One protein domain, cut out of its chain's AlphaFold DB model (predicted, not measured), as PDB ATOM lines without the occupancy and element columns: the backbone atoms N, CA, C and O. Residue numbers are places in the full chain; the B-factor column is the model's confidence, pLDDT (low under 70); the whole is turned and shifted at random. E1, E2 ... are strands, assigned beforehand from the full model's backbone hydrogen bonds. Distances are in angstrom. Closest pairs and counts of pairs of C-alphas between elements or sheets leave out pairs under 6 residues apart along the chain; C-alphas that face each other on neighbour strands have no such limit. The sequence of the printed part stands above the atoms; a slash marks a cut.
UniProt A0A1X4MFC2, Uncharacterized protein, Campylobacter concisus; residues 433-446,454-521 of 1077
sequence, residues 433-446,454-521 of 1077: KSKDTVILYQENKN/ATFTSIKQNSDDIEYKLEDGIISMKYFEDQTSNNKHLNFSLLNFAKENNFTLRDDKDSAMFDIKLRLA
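What this domain is: This is residues 433 to 446 and 454 to 521 of the 1077 residues of an uncharacterized protein of Campylobacter concisus (UniProt A0A1X4MFC2). One strongly twisted sheet of seven strands folds back on itself at E2, so that a leaf of E5, E4 and E3 is partly face to face with a leaf of E1, E7 and E6. The long hairpin of E4 and E5 reaches to one end of the longest axis. The printed part has 82 residues with no named helix and seven named strands, E1 to E7 along the chain, all strand by class, though they hold only 38 residues. The mixed sheet runs E5, E4, E3, E2, E1, E7, E6; the printed part as a whole is compact, with a radius of gyration of the C-alphas of 12.8 A and spans of 38 by 33 by 23 A.

How they stand to each other: Start at the hinge, E2, residues 456 to 458: it is antiparallel to E3, residues 467 to 471, with N 470 and O 456 at 2.7 A, and to E1, residues 438 to 442, with N 457 and O 441 at 2.8 A. E4, residues 474 to 482, is antiparallel to E3, N 476 and O 469 at 2.7 A, and to E5, residues 488 to 495, N 477 and O 492 at 2.7 A; E2 to E5 form a meander, each strand the antiparallel neighbour of the one before. E7, residues 516 to 520, is parallel to E1, N 440 and O 519 at 2.8 A, and antiparallel to E6, residues 511 to 513, N 511 and O 518 at 2.8 A.

Where its parts are: Find C-alpha 438 at (207.938, 167.773, 146.856), where E1 begins its 13.4 A. E4, 21.5 A long, bends by 66 degrees at residue 479; E5 spans 21.7 A. E7 ends at C-alpha 520, (213.853, 170.093, 152.430).

The domain as a whole: The C-alphas farthest apart, of Thr 484 and Asp 508, stand 39.7 A apart. Residues 447 to 453 are not printed, and C-alphas 446 and 454 lie 12.1 A apart across that cut. The link from E5 to E6 is long, 15 residues. Mean pLDDT of the printed part is 74.0; 28 residues are under 70, among them 441 to 446 and 482 to 488.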
ATOM      1  N   LYS A 433     206.476 170.419 136.231       89.50
ATOM      2  CA  LYS A 433     205.563 171.019 137.204       89.50
ATOM      3  C   LYS A 433     205.107 170.017 138.264       89.50
ATOM      4  O   LYS A 433     204.566 168.956 137.946       89.50
ATOM      5  N   SER A 434     205.262 170.391 139.531       82.62
ATOM      6  CA  SER A 434     204.768 169.590 140.649       82.62
ATOM      7  C   SER A 434     203.332 169.994 141.001       82.62
ATOM      8  O   SER A 434     202.972 171.171 140.947       82.62
ATOM      9  N   LYS A 435     202.480 169.011 141.334       75.38
ATOM     10  CA  LYS A 435     201.101 169.278 141.794       75.38
ATOM     11  C   LYS A 435     201.116 169.980 143.155       75.38
ATOM     12  O   LYS A 435     200.507 171.033 143.310       75.38
ATOM     13  N   ASP A 436     201.899 169.420 144.073       78.56
ATOM     14  CA  ASP A 436     202.139 169.914 145.427       78.56
ATOM     15  C   ASP A 436     203.646 170.069 145.683       78.56
ATOM     16  O   ASP A 436     204.481 169.869 144.793       78.56
ATOM     17  N   THR A 437     204.005 170.460 146.900       78.69
ATOM     18  CA  THR A 437     205.397 170.589 147.340       78.69
ATOM     19  C   THR A 437     206.044 169.217 147.492       78.69
ATOM     20  O   THR A 437     205.617 168.403 148.311       78.69
ATOM     21  N   VAL A 438     207.114 168.975 146.736       80.31
ATOM     22  CA  VAL A 438     207.938 167.773 146.856       80.31
ATOM     23  C   VAL A 438     208.966 167.985 147.965       80.31
ATOM     24  O   VAL A 438     209.746 168.939 147.939       80.31
ATOM     25  N   ILE A 439     208.966 167.082 148.944       73.00
ATOM     26  CA  ILE A 439     209.887 167.120 150.082       73.00
ATOM     27  C   ILE A 439     211.127 166.268 149.781       73.00
ATOM     28  O   ILE A 439     210.996 165.114 149.372       73.00
ATOM     29  N   LEU A 440     212.322 166.831 149.988       74.81
ATOM     30  CA  LEU A 440     213.603 166.131 149.855       74.81
ATOM     31  C   LEU A 440     214.143 165.717 151.226       74.81
ATOM     32  O   LEU A 440     214.303 166.549 152.122       74.81
ATOM     33  N   TYR A 441     214.469 164.438 151.363       67.69
ATOM     34  CA  TYR A 441     214.929 163.814 152.600       67.69
ATOM     35  C   TYR A 441     216.422 163.523 152.529       67.69
ATOM     36  O   TYR A 441     216.904 163.090 151.488       67.69
ATOM     37  N   GLN A 442     217.159 163.740 153.618       68.94
ATOM     38  CA  GLN A 442     218.595 163.464 153.650       68.94
ATOM     39  C   GLN A 442     218.864 161.954 153.511       68.94
ATOM     40  O   GLN A 442     218.262 161.152 154.221       68.94
ATOM     41  N   GLU A 443     219.785 161.565 152.625       64.50
ATOM     42  CA  GLU A 443     220.245 160.178 152.504       64.50
ATOM     43  C   GLU A 443     221.145 159.804 153.696       64.50
ATOM     44  O   GLU A 443     222.077 160.534 154.050       64.50
ATOM     45  N   ASN A 444     220.894 158.642 154.305       51.28
ATOM     46  CA  ASN A 444     221.756 158.079 155.345       51.28
ATOM     47  C   ASN A 444     223.038 157.525 154.699       51.28
ATOM     48  O   ASN A 444     223.005 156.457 154.090       51.28
ATOM     49  N   LYS A 445     224.171 158.228 154.830       48.88
ATOM     50  CA  LYS A 445     225.494 157.687 154.466       48.88
ATOM     51  C   LYS A 445     226.106 156.948 155.661       48.88
ATOM     52  O   LYS A 445     226.016 157.424 156.793       48.88
ATOM     53  N   ASN A 446     226.732 155.796 155.406       43.34
ATOM     54  CA  ASN A 446     227.505 155.055 156.406       43.34
ATOM     55  C   ASN A 446     228.659 155.925 156.940       43.34
ATOM     56  O   ASN A 446     229.148 156.817 156.245       43.34
ATOM     57  N   ALA A 454     226.086 166.832 152.251       62.31
ATOM     58  CA  ALA A 454     224.799 166.202 152.528       62.31
ATOM     59  C   ALA A 454     223.974 166.051 151.238       62.31
ATOM     60  O   ALA A 454     223.717 167.025 150.533       62.31
ATOM     61  N   THR A 455     223.554 164.819 150.955       73.75
ATOM     62  CA  THR A 455     222.739 164.449 149.792       73.75
ATOM     63  C   THR A 455     221.277 164.299 150.214       73.75
ATOM     64  O   THR A 455     221.021 163.715 151.265       73.75
ATOM     65  N   PHE A 456     220.324 164.798 149.420       76.19
ATOM     66  CA  PHE A 456     218.886 164.684 149.701       76.19
ATOM     67  C   PHE A 456     218.118 164.144 148.496       76.19
ATOM     68  O   PHE A 456     218.422 164.530 147.374       76.19
ATOM     69  N   THR A 457     217.083 163.336 148.719       78.38
ATOM     70  CA  THR A 457     216.314 162.668 147.658       78.38
ATOM     71  C   THR A 457     214.811 162.705 147.957       78.38
ATOM     72  O   THR A 457     214.388 162.628 149.112       78.38
ATOM     73  N   SER A 458     213.983 162.869 146.926       77.12
ATOM     74  CA  SER A 458     212.520 162.800 147.023       77.12
ATOM     75  C   SER A 458     212.026 161.356 147.047       77.12
ATOM     76  O   SER A 458     212.576 160.503 146.351       77.12
ATOM     77  N   ILE A 459     210.908 161.105 147.718       65.69
ATOM     78  CA  ILE A 459     210.216 159.812 147.667       65.69
ATOM     79  C   ILE A 459     209.215 159.833 146.504       65.69
ATOM     80  O   ILE A 459     208.331 160.690 146.478       65.69
ATOM     81  N   LYS A 460     209.337 158.897 145.552       62.00
ATOM     82  CA  LYS A 460     208.315 158.694 144.510       62.00
ATOM     83  C   LYS A 460     207.063 158.080 145.140       62.00
ATOM     84  O   LYS A 460     207.179 157.080 145.845       62.00
ATOM     85  N   GLN A 461     205.887 158.648 144.877       53.31
ATOM     86  CA  GLN A 461     204.618 158.042 145.295       53.31
ATOM     87  C   GLN A 461     204.106 157.072 144.227       53.31
ATOM     88  O   GLN A 461     203.535 156.041 144.564       53.31
ATOM     89  N   ASN A 462     204.363 157.374 142.950       63.00
ATOM     90  CA  ASN A 462     204.003 156.558 141.792       63.00
ATOM     91  C   ASN A 462     205.150 156.485 140.767       63.00
ATOM     92  O   ASN A 462     206.090 157.280 140.795       63.00
ATOM     93  N   SER A 463     205.049 155.563 139.804       66.69
ATOM     94  CA  SER A 463     206.010 155.437 138.693       66.69
ATOM     95  C   SER A 463     206.079 156.685 137.803       66.69
ATOM     96  O   SER A 463     207.128 156.976 137.236       66.69
ATOM     97  N   ASP A 464     204.984 157.448 137.724       71.69
ATOM     98  CA  ASP A 464     204.863 158.663 136.906       71.69
ATOM     99  C   ASP A 464     205.400 159.941 137.572       71.69
ATOM    100  O   ASP A 464     205.345 161.021 136.960       71.69
ATOM    101  N   ASP A 465     205.956 159.825 138.779       79.38
ATOM    102  CA  ASP A 465     206.580 160.935 139.494       79.38
ATOM    103  C   ASP A 465     208.051 161.112 139.090       79.38
ATOM    104  O   ASP A 465     208.818 160.155 138.928       79.38
ATOM    105  N   ILE A 466     208.463 162.374 138.962       87.44
ATOM    106  CA  ILE A 466     209.868 162.745 138.779       87.44
ATOM    107  C   ILE A 466     210.571 162.596 140.128       87.44
ATOM    108  O   ILE A 466     210.124 163.150 141.130       87.44
ATOM    109  N   GLU A 467     211.683 161.864 140.153       86.62
ATOM    110  CA  GLU A 467     212.554 161.806 141.329       86.62
ATOM    111  C   GLU A 467     213.520 162.984 141.304       86.62
ATOM    112  O   GLU A 467     214.211 163.201 140.313       86.62
ATOM    113  N   TYR A 468     213.589 163.713 142.409       89.06
ATOM    114  CA  TYR A 468     214.467 164.851 142.626       89.06
ATOM    115  C   TYR A 468     215.564 164.480 143.621       89.06
ATOM    116  O   TYR A 468     215.298 163.859 144.649       89.06
ATOM    117  N   LYS A 469     216.794 164.909 143.348       88.00
ATOM    118  CA  LYS A 469     217.962 164.712 144.205       88.00
ATOM    119  C   LYS A 469     218.748 166.018 144.324       88.00
ATOM    120  O   LYS A 469     219.098 166.596 143.305       88.00
ATOM    121  N   LEU A 470     219.041 166.478 145.536       84.38
ATOM    122  CA  LEU A 470     219.933 167.604 145.816       84.38
ATOM    123  C   LEU A 470     221.302 167.074 146.259       84.38
ATOM    124  O   LEU A 470     221.402 166.354 147.252       84.38
ATOM    125  N   GLU A 471     222.358 167.474 145.558       82.31
ATOM    126  CA  GLU A 471     223.747 167.135 145.880       82.31
ATOM    127  C   GLU A 471     224.649 168.313 145.486       82.31
ATOM    128  O   GLU A 471     224.504 168.848 144.389       82.31
ATOM    129  N   ASP A 472     225.513 168.782 146.394       77.44
ATOM    130  CA  ASP A 472     226.399 169.943 146.172       77.44
ATOM    131  C   ASP A 472     225.697 171.215 145.635       77.44
ATOM    132  O   ASP A 472     226.257 171.982 144.854       77.44
ATOM    133  N   GLY A 473     224.444 171.460 146.039       71.75
ATOM    134  CA  GLY A 473     223.659 172.611 145.563       71.75
ATOM    135  C   GLY A 473     223.055 172.445 144.158       71.75
ATOM    136  O   GLY A 473     222.469 173.389 143.627       71.75
ATOM    137  N   ILE A 474     223.169 171.256 143.558       84.94
ATOM    138  CA  ILE A 474     222.631 170.912 142.239       84.94
ATOM    139  C   ILE A 474     221.385 170.041 142.412       84.94
ATOM    140  O   ILE A 474     221.418 169.035 143.119       84.94
ATOM    141  N   ILE A 475     220.295 170.400 141.729       90.62
ATOM    142  CA  ILE A 475     219.079 169.581 141.658       90.62
ATOM    143  C   ILE A 475     219.177 168.656 140.450       90.62
ATOM    144  O   ILE A 475     219.185 169.114 139.312       90.62
ATOM    145  N   SER A 476     219.227 167.354 140.685       89.38
ATOM    146  CA  SER A 476     219.115 166.309 139.672       89.38
ATOM    147  C   SER A 476     217.689 165.762 139.629       89.38
ATOM    148  O   SER A 476     217.096 165.511 140.671       89.38
ATOM    149  N   MET A 477     217.140 165.564 138.437       91.06
ATOM    150  CA  MET A 477     215.808 165.010 138.193       91.06
ATOM    151  C   MET A 477     215.934 163.719 137.388       91.06
ATOM    152  O   MET A 477     216.641 163.700 136.380       91.06
ATOM    153  N   LYS A 478     215.232 162.657 137.787       88.62
ATOM    154  CA  LYS A 478     215.201 161.363 137.092       88.62
ATOM    155  C   LYS A 478     213.776 160.980 136.708       88.62
ATOM    156  O   LYS A 478     212.894 160.962 137.567       88.62
ATOM    157  N   TYR A 479     213.554 160.633 135.436       85.88
ATOM    158  CA  TYR A 479     212.216 160.255 134.957       85.88
ATOM    159  C   TYR A 479     212.192 159.146 133.893       85.88
ATOM    160  O   TYR A 479     211.878 158.014 134.230       85.88
ATOM    161  N   PHE A 480     212.513 159.433 132.629       84.69
ATOM    162  CA  PHE A 480     212.413 158.439 131.549       84.69
ATOM    163  C   PHE A 480     213.322 157.229 131.791       84.69
ATOM    164  O   PHE A 480     214.491 157.407 132.127       84.69
ATOM    165  N   GLU A 481     212.815 156.015 131.577       78.31
ATOM    166  CA  GLU A 481     213.623 154.793 131.623       78.31
ATOM    167  C   GLU A 481     214.646 154.772 130.475       78.31
ATOM    168  O   GLU A 481     214.304 154.980 129.311       78.31
ATOM    169  N   ASP A 482     215.918 154.523 130.791       67.75
ATOM    170  CA  ASP A 482     216.963 154.331 129.791       67.75
ATOM    171  C   ASP A 482     216.970 152.872 129.334       67.75
ATOM    172  O   ASP A 482     217.494 151.991 130.013       67.75
ATOM    173  N   GLN A 483     216.427 152.620 128.144       58.00
ATOM    174  CA  GLN A 483     216.326 151.272 127.570       58.00
ATOM    175  C   GLN A 483     217.684 150.596 127.292       58.00
ATOM    176  O   GLN A 483     217.727 149.419 126.946       58.00
ATOM    177  N   THR A 484     218.800 151.322 127.425       56.47
ATOM    178  CA  THR A 484     220.149 150.844 127.077       56.47
ATOM    179  C   THR A 484     220.987 150.366 128.268       56.47
ATOM    180  O   THR A 484     222.078 149.831 128.069       56.47
ATOM    181  N   SER A 485     220.507 150.514 129.508       49.06
ATOM    182  CA  SER A 485     221.225 150.050 130.698       49.06
ATOM    183  C   SER A 485     220.272 149.485 131.754       49.06
ATOM    184  O   SER A 485     219.214 150.051 131.999       49.06
ATOM    185  N   ASN A 486     220.645 148.355 132.375       43.56
ATOM    186  CA  ASN A 486     219.853 147.660 133.400       43.56
ATOM    187  C   ASN A 486     219.384 148.646 134.494       43.56
ATOM    188  O   ASN A 486     220.161 148.998 135.384       43.56
ATOM    189  N   ASN A 487     218.128 149.096 134.401       46.12
ATOM    190  CA  ASN A 487     217.440 150.018 135.309       46.12
ATOM    191  C   ASN A 487     218.187 151.324 135.646       46.12
ATOM    192  O   ASN A 487     218.457 151.608 136.816       46.12
ATOM    193  N   LYS A 488     218.461 152.187 134.658       64.31
ATOM    194  CA  LYS A 488     218.809 153.598 134.934       64.31
ATOM    195  C   LYS A 488     217.805 154.536 134.281       64.31
ATOM    196  O   LYS A 488     217.331 154.283 133.190       64.31
ATOM    197  N   HIS A 489     217.428 155.599 134.977       77.31
ATOM    198  CA  HIS A 489     216.584 156.656 134.418       77.31
ATOM    199  C   HIS A 489     217.467 157.751 133.794       77.31
ATOM    200  O   HIS A 489     218.581 157.996 134.271       77.31
ATOM    201  N   LEU A 490     216.968 158.454 132.773       83.19
ATOM    202  CA  LEU A 490     217.594 159.666 132.244       83.19
ATOM    203  C   LEU A 490     217.652 160.746 133.333       83.19
ATOM    204  O   LEU A 490     216.663 160.987 134.026       83.19
ATOM    205  N   ASN A 491     218.814 161.397 133.464       85.56
ATOM    206  CA  ASN A 491     219.086 162.418 134.479       85.56
ATOM    207  C   ASN A 491     219.132 163.826 133.865       85.56
ATOM    208  O   ASN A 491     219.737 164.019 132.809       85.56
ATOM    209  N   PHE A 492     218.563 164.811 134.550       90.12
ATOM    210  CA  PHE A 492     218.521 166.224 134.165       90.12
ATOM    211  C   PHE A 492     219.000 167.073 135.343       90.12
ATOM    212  O   PHE A 492     218.604 166.802 136.468       90.12
ATOM    213  N   SER A 493     219.826 168.096 135.123       90.19
ATOM    214  CA  SER A 493     220.454 168.833 136.231       90.19
ATOM    215  C   SER A 493     220.176 170.330 136.158       90.19
ATOM    216  O   SER A 493     220.427 170.958 135.132       90.19
ATOM    217  N   LEU A 494     219.714 170.905 137.264       91.75
ATOM    218  CA  LEU A 494     219.495 172.335 137.448       91.75
ATOM    219  C   LEU A 494     220.496 172.874 138.473       91.75
ATOM    220  O   LEU A 494     220.575 172.391 139.603       91.75
ATOM    221  N   LEU A 495     221.244 173.897 138.080       90.31
ATOM    222  CA  LEU A 495     222.093 174.686 138.965       90.31
ATOM    223  C   LEU A 495     221.342 175.955 139.360       90.31
ATOM    224  O   LEU A 495     220.581 176.489 138.554       90.31
ATOM    225  N   ASN A 496     221.607 176.481 140.558       84.81
ATOM    226  CA  ASN A 496     221.068 177.770 141.011       84.81
ATOM    227  C   ASN A 496     219.521 177.840 140.997       84.81
ATOM    228  O   ASN A 496     218.950 178.895 140.727       84.81
ATOM    229  N   PHE A 497     218.835 176.723 141.263       82.19
ATOM    230  CA  PHE A 497     217.372 176.601 141.160       82.19
ATOM    231  C   PHE A 497     216.609 177.505 142.150       82.19
ATOM    232  O   PHE A 497     215.683 178.208 141.773       82.19
ATOM    233  N   ALA A 498     217.007 177.539 143.423       73.19
ATOM    234  CA  ALA A 498     216.248 178.217 144.481       73.19
ATOM    235  C   ALA A 498     216.576 179.721 144.599       73.19
ATOM    236  O   ALA A 498     216.982 180.198 145.659       73.19
ATOM    237  N   LYS A 499     216.477 180.479 143.500       72.38
ATOM    238  CA  LYS A 499     216.914 181.891 143.411       72.38
ATOM    239  C   LYS A 499     216.262 182.803 144.459       72.38
ATOM    240  O   LYS A 499     216.916 183.675 145.025       72.38
ATOM    241  N   GLU A 500     214.987 182.595 144.739       66.50
ATOM    242  CA  GLU A 500     214.192 183.285 145.757       66.50
ATOM    243  C   GLU A 500     214.679 183.039 147.190       66.50
ATOM    244  O   GLU A 500     214.391 183.844 148.073       66.50
ATOM    245  N   ASN A 501     215.457 181.975 147.395       63.31
ATOM    246  CA  ASN A 501     216.051 181.570 148.664       63.31
ATOM    247  C   ASN A 501     217.594 181.590 148.584       63.31
ATOM    248  O   ASN A 501     218.266 180.755 149.183       63.31
ATOM    249  N   ASN A 502     218.173 182.535 147.825       65.19
ATOM    250  CA  ASN A 502     219.625 182.678 147.622       65.19
ATOM    251  C   ASN A 502     220.300 181.385 147.136       65.19
ATOM    252  O   ASN A 502     221.344 180.977 147.642       65.19
ATOM    253  N   PHE A 503     219.671 180.727 146.161       71.12
ATOM    254  CA  PHE A 503     220.128 179.479 145.544       71.12
ATOM    255  C   PHE A 503     220.236 178.293 146.511       71.12
ATOM    256  O   PHE A 503     220.870 177.292 146.187       71.12
ATOM    257  N   THR A 504     219.579 178.380 147.668       66.56
ATOM    258  CA  THR A 504     219.594 177.346 148.706       66.56
ATOM    259  C   THR A 504     218.181 176.814 148.930       66.56
ATOM    260  O   THR A 504     217.265 177.585 149.213       66.56
ATOM    261  N   LEU A 505     217.989 175.494 148.818       70.06
ATOM    262  CA  LEU A 505     216.741 174.864 149.252       70.06
ATOM    263  C   LEU A 505     216.640 174.925 150.778       70.06
ATOM    264  O   LEU A 505     217.613 174.664 151.481       70.06
ATOM    265  N   ARG A 506     215.452 175.257 151.280       66.75
ATOM    266  CA  ARG A 506     215.171 175.392 152.712       66.75
ATOM    267  C   ARG A 506     214.142 174.363 153.148       66.75
ATOM    268  O   ARG A 506     213.445 173.802 152.310       66.75
ATOM    269  N   ASP A 507     214.058 174.111 154.444       63.53
ATOM    270  CA  ASP A 507     213.109 173.176 155.049       63.53
ATOM    271  C   ASP A 507     211.831 173.849 155.573       63.53
ATOM    272  O   ASP A 507     210.805 173.200 155.761       63.53
ATOM    273  N   ASP A 508     211.884 175.164 155.771       52.09
ATOM    274  CA  ASP A 508     210.803 175.999 156.291       52.09
ATOM    275  C   ASP A 508     209.967 176.673 155.194       52.09
ATOM    276  O   ASP A 508     208.840 177.104 155.442       52.09
ATOM    277  N   LYS A 509     210.495 176.754 153.969       66.88
ATOM    278  CA  LYS A 509     209.856 177.449 152.851       66.88
ATOM    279  C   LYS A 509     210.092 176.735 151.528       66.88
ATOM    280  O   LYS A 509     211.217 176.370 151.192       66.88
ATOM    281  N   ASP A 510     209.022 176.608 150.753       75.38
ATOM    282  CA  ASP A 510     209.076 176.040 149.413       75.38
ATOM    283  C   ASP A 510     209.900 176.945 148.492       75.38
ATOM    284  O   ASP A 510     209.752 178.172 148.492       75.38
ATOM    285  N   SER A 511     210.756 176.324 147.692       78.19
ATOM    286  CA  SER A 511     211.379 176.964 146.541       78.19
ATOM    287  C   SER A 511     210.549 176.641 145.307       78.19
ATOM    288  O   SER A 511     210.255 175.472 145.064       78.19
ATOM    289  N   ALA A 512     210.134 177.664 144.571       77.69
ATOM    290  CA  ALA A 512     209.184 177.585 143.473       77.69
ATOM    291  C   ALA A 512     209.812 178.167 142.202       77.69
ATOM    292  O   ALA A 512     209.701 179.360 141.920       77.69
ATOM    293  N   MET A 513     210.464 177.313 141.416       81.69
ATOM    294  CA  MET A 513     211.024 177.674 140.115       81.69
ATOM    295  C   MET A 513     210.535 176.685 139.053       81.69
ATOM    296  O   MET A 513     210.401 175.501 139.327       81.69
ATOM    297  N   PHE A 514     210.231 177.167 137.842       83.19
ATOM    298  CA  PHE A 514     209.604 176.373 136.771       83.19
ATOM    299  C   PHE A 514     208.245 175.731 137.135       83.19
ATOM    300  O   PHE A 514     207.911 174.678 136.599       83.19
ATOM    301  N   ASP A 515     207.484 176.312 138.073       80.50
ATOM    302  CA  ASP A 515     206.315 175.666 138.706       80.50
ATOM    303  C   ASP A 515     206.641 174.340 139.436       80.50
ATOM    304  O   ASP A 515     205.752 173.551 139.757       80.50
ATOM    305  N   ILE A 516     207.915 174.099 139.749       87.06
ATOM    306  CA  ILE A 516     208.370 172.995 140.592       87.06
ATOM    307  C   ILE A 516     208.512 173.537 142.011       87.06
ATOM    308  O   ILE A 516     209.279 174.474 142.242       87.06
ATOM    309  N   LYS A 517     207.779 172.956 142.962       88.31
ATOM    310  CA  LYS A 517     207.861 173.310 144.383       88.31
ATOM    311  C   LYS A 517     208.688 172.276 145.128       88.31
ATOM    312  O   LYS A 517     208.220 171.159 145.335       88.31
ATOM    313  N   LEU A 518     209.897 172.647 145.539       84.56
ATOM    314  CA  LEU A 518     210.800 171.791 146.312       84.56
ATOM    315  C   LEU A 518     211.034 172.375 147.704       84.56
ATOM    316  O   LEU A 518     211.255 173.578 147.847       84.56
ATOM    317  N   ARG A 519     211.055 171.524 148.727       81.19
ATOM    318  CA  ARG A 519     211.422 171.900 150.098       81.19
ATOM    319  C   ARG A 519     212.230 170.777 150.741       81.19
ATOM    320  O   ARG A 519     211.999 169.609 150.448       81.19
ATOM    321  N   LEU A 520     213.184 171.100 151.606       71.00
ATOM    322  CA  LEU A 520     213.853 170.093 152.430       71.00
ATOM    323  C   LEU A 520     212.899 169.592 153.525       71.00
ATOM    324  O   LEU A 520     211.986 170.297 153.955       71.00
ATOM    325  N   ALA A 521     213.083 168.360 153.978       54.19
ATOM    326  CA  ALA A 521     212.353 167.856 155.132       54.19
ATOM    327  C   ALA A 521     212.757 168.630 156.398       54.19
ATOM    328  O   ALA A 521     213.943 168.729 156.720       54.19
TER     329      ALA A 521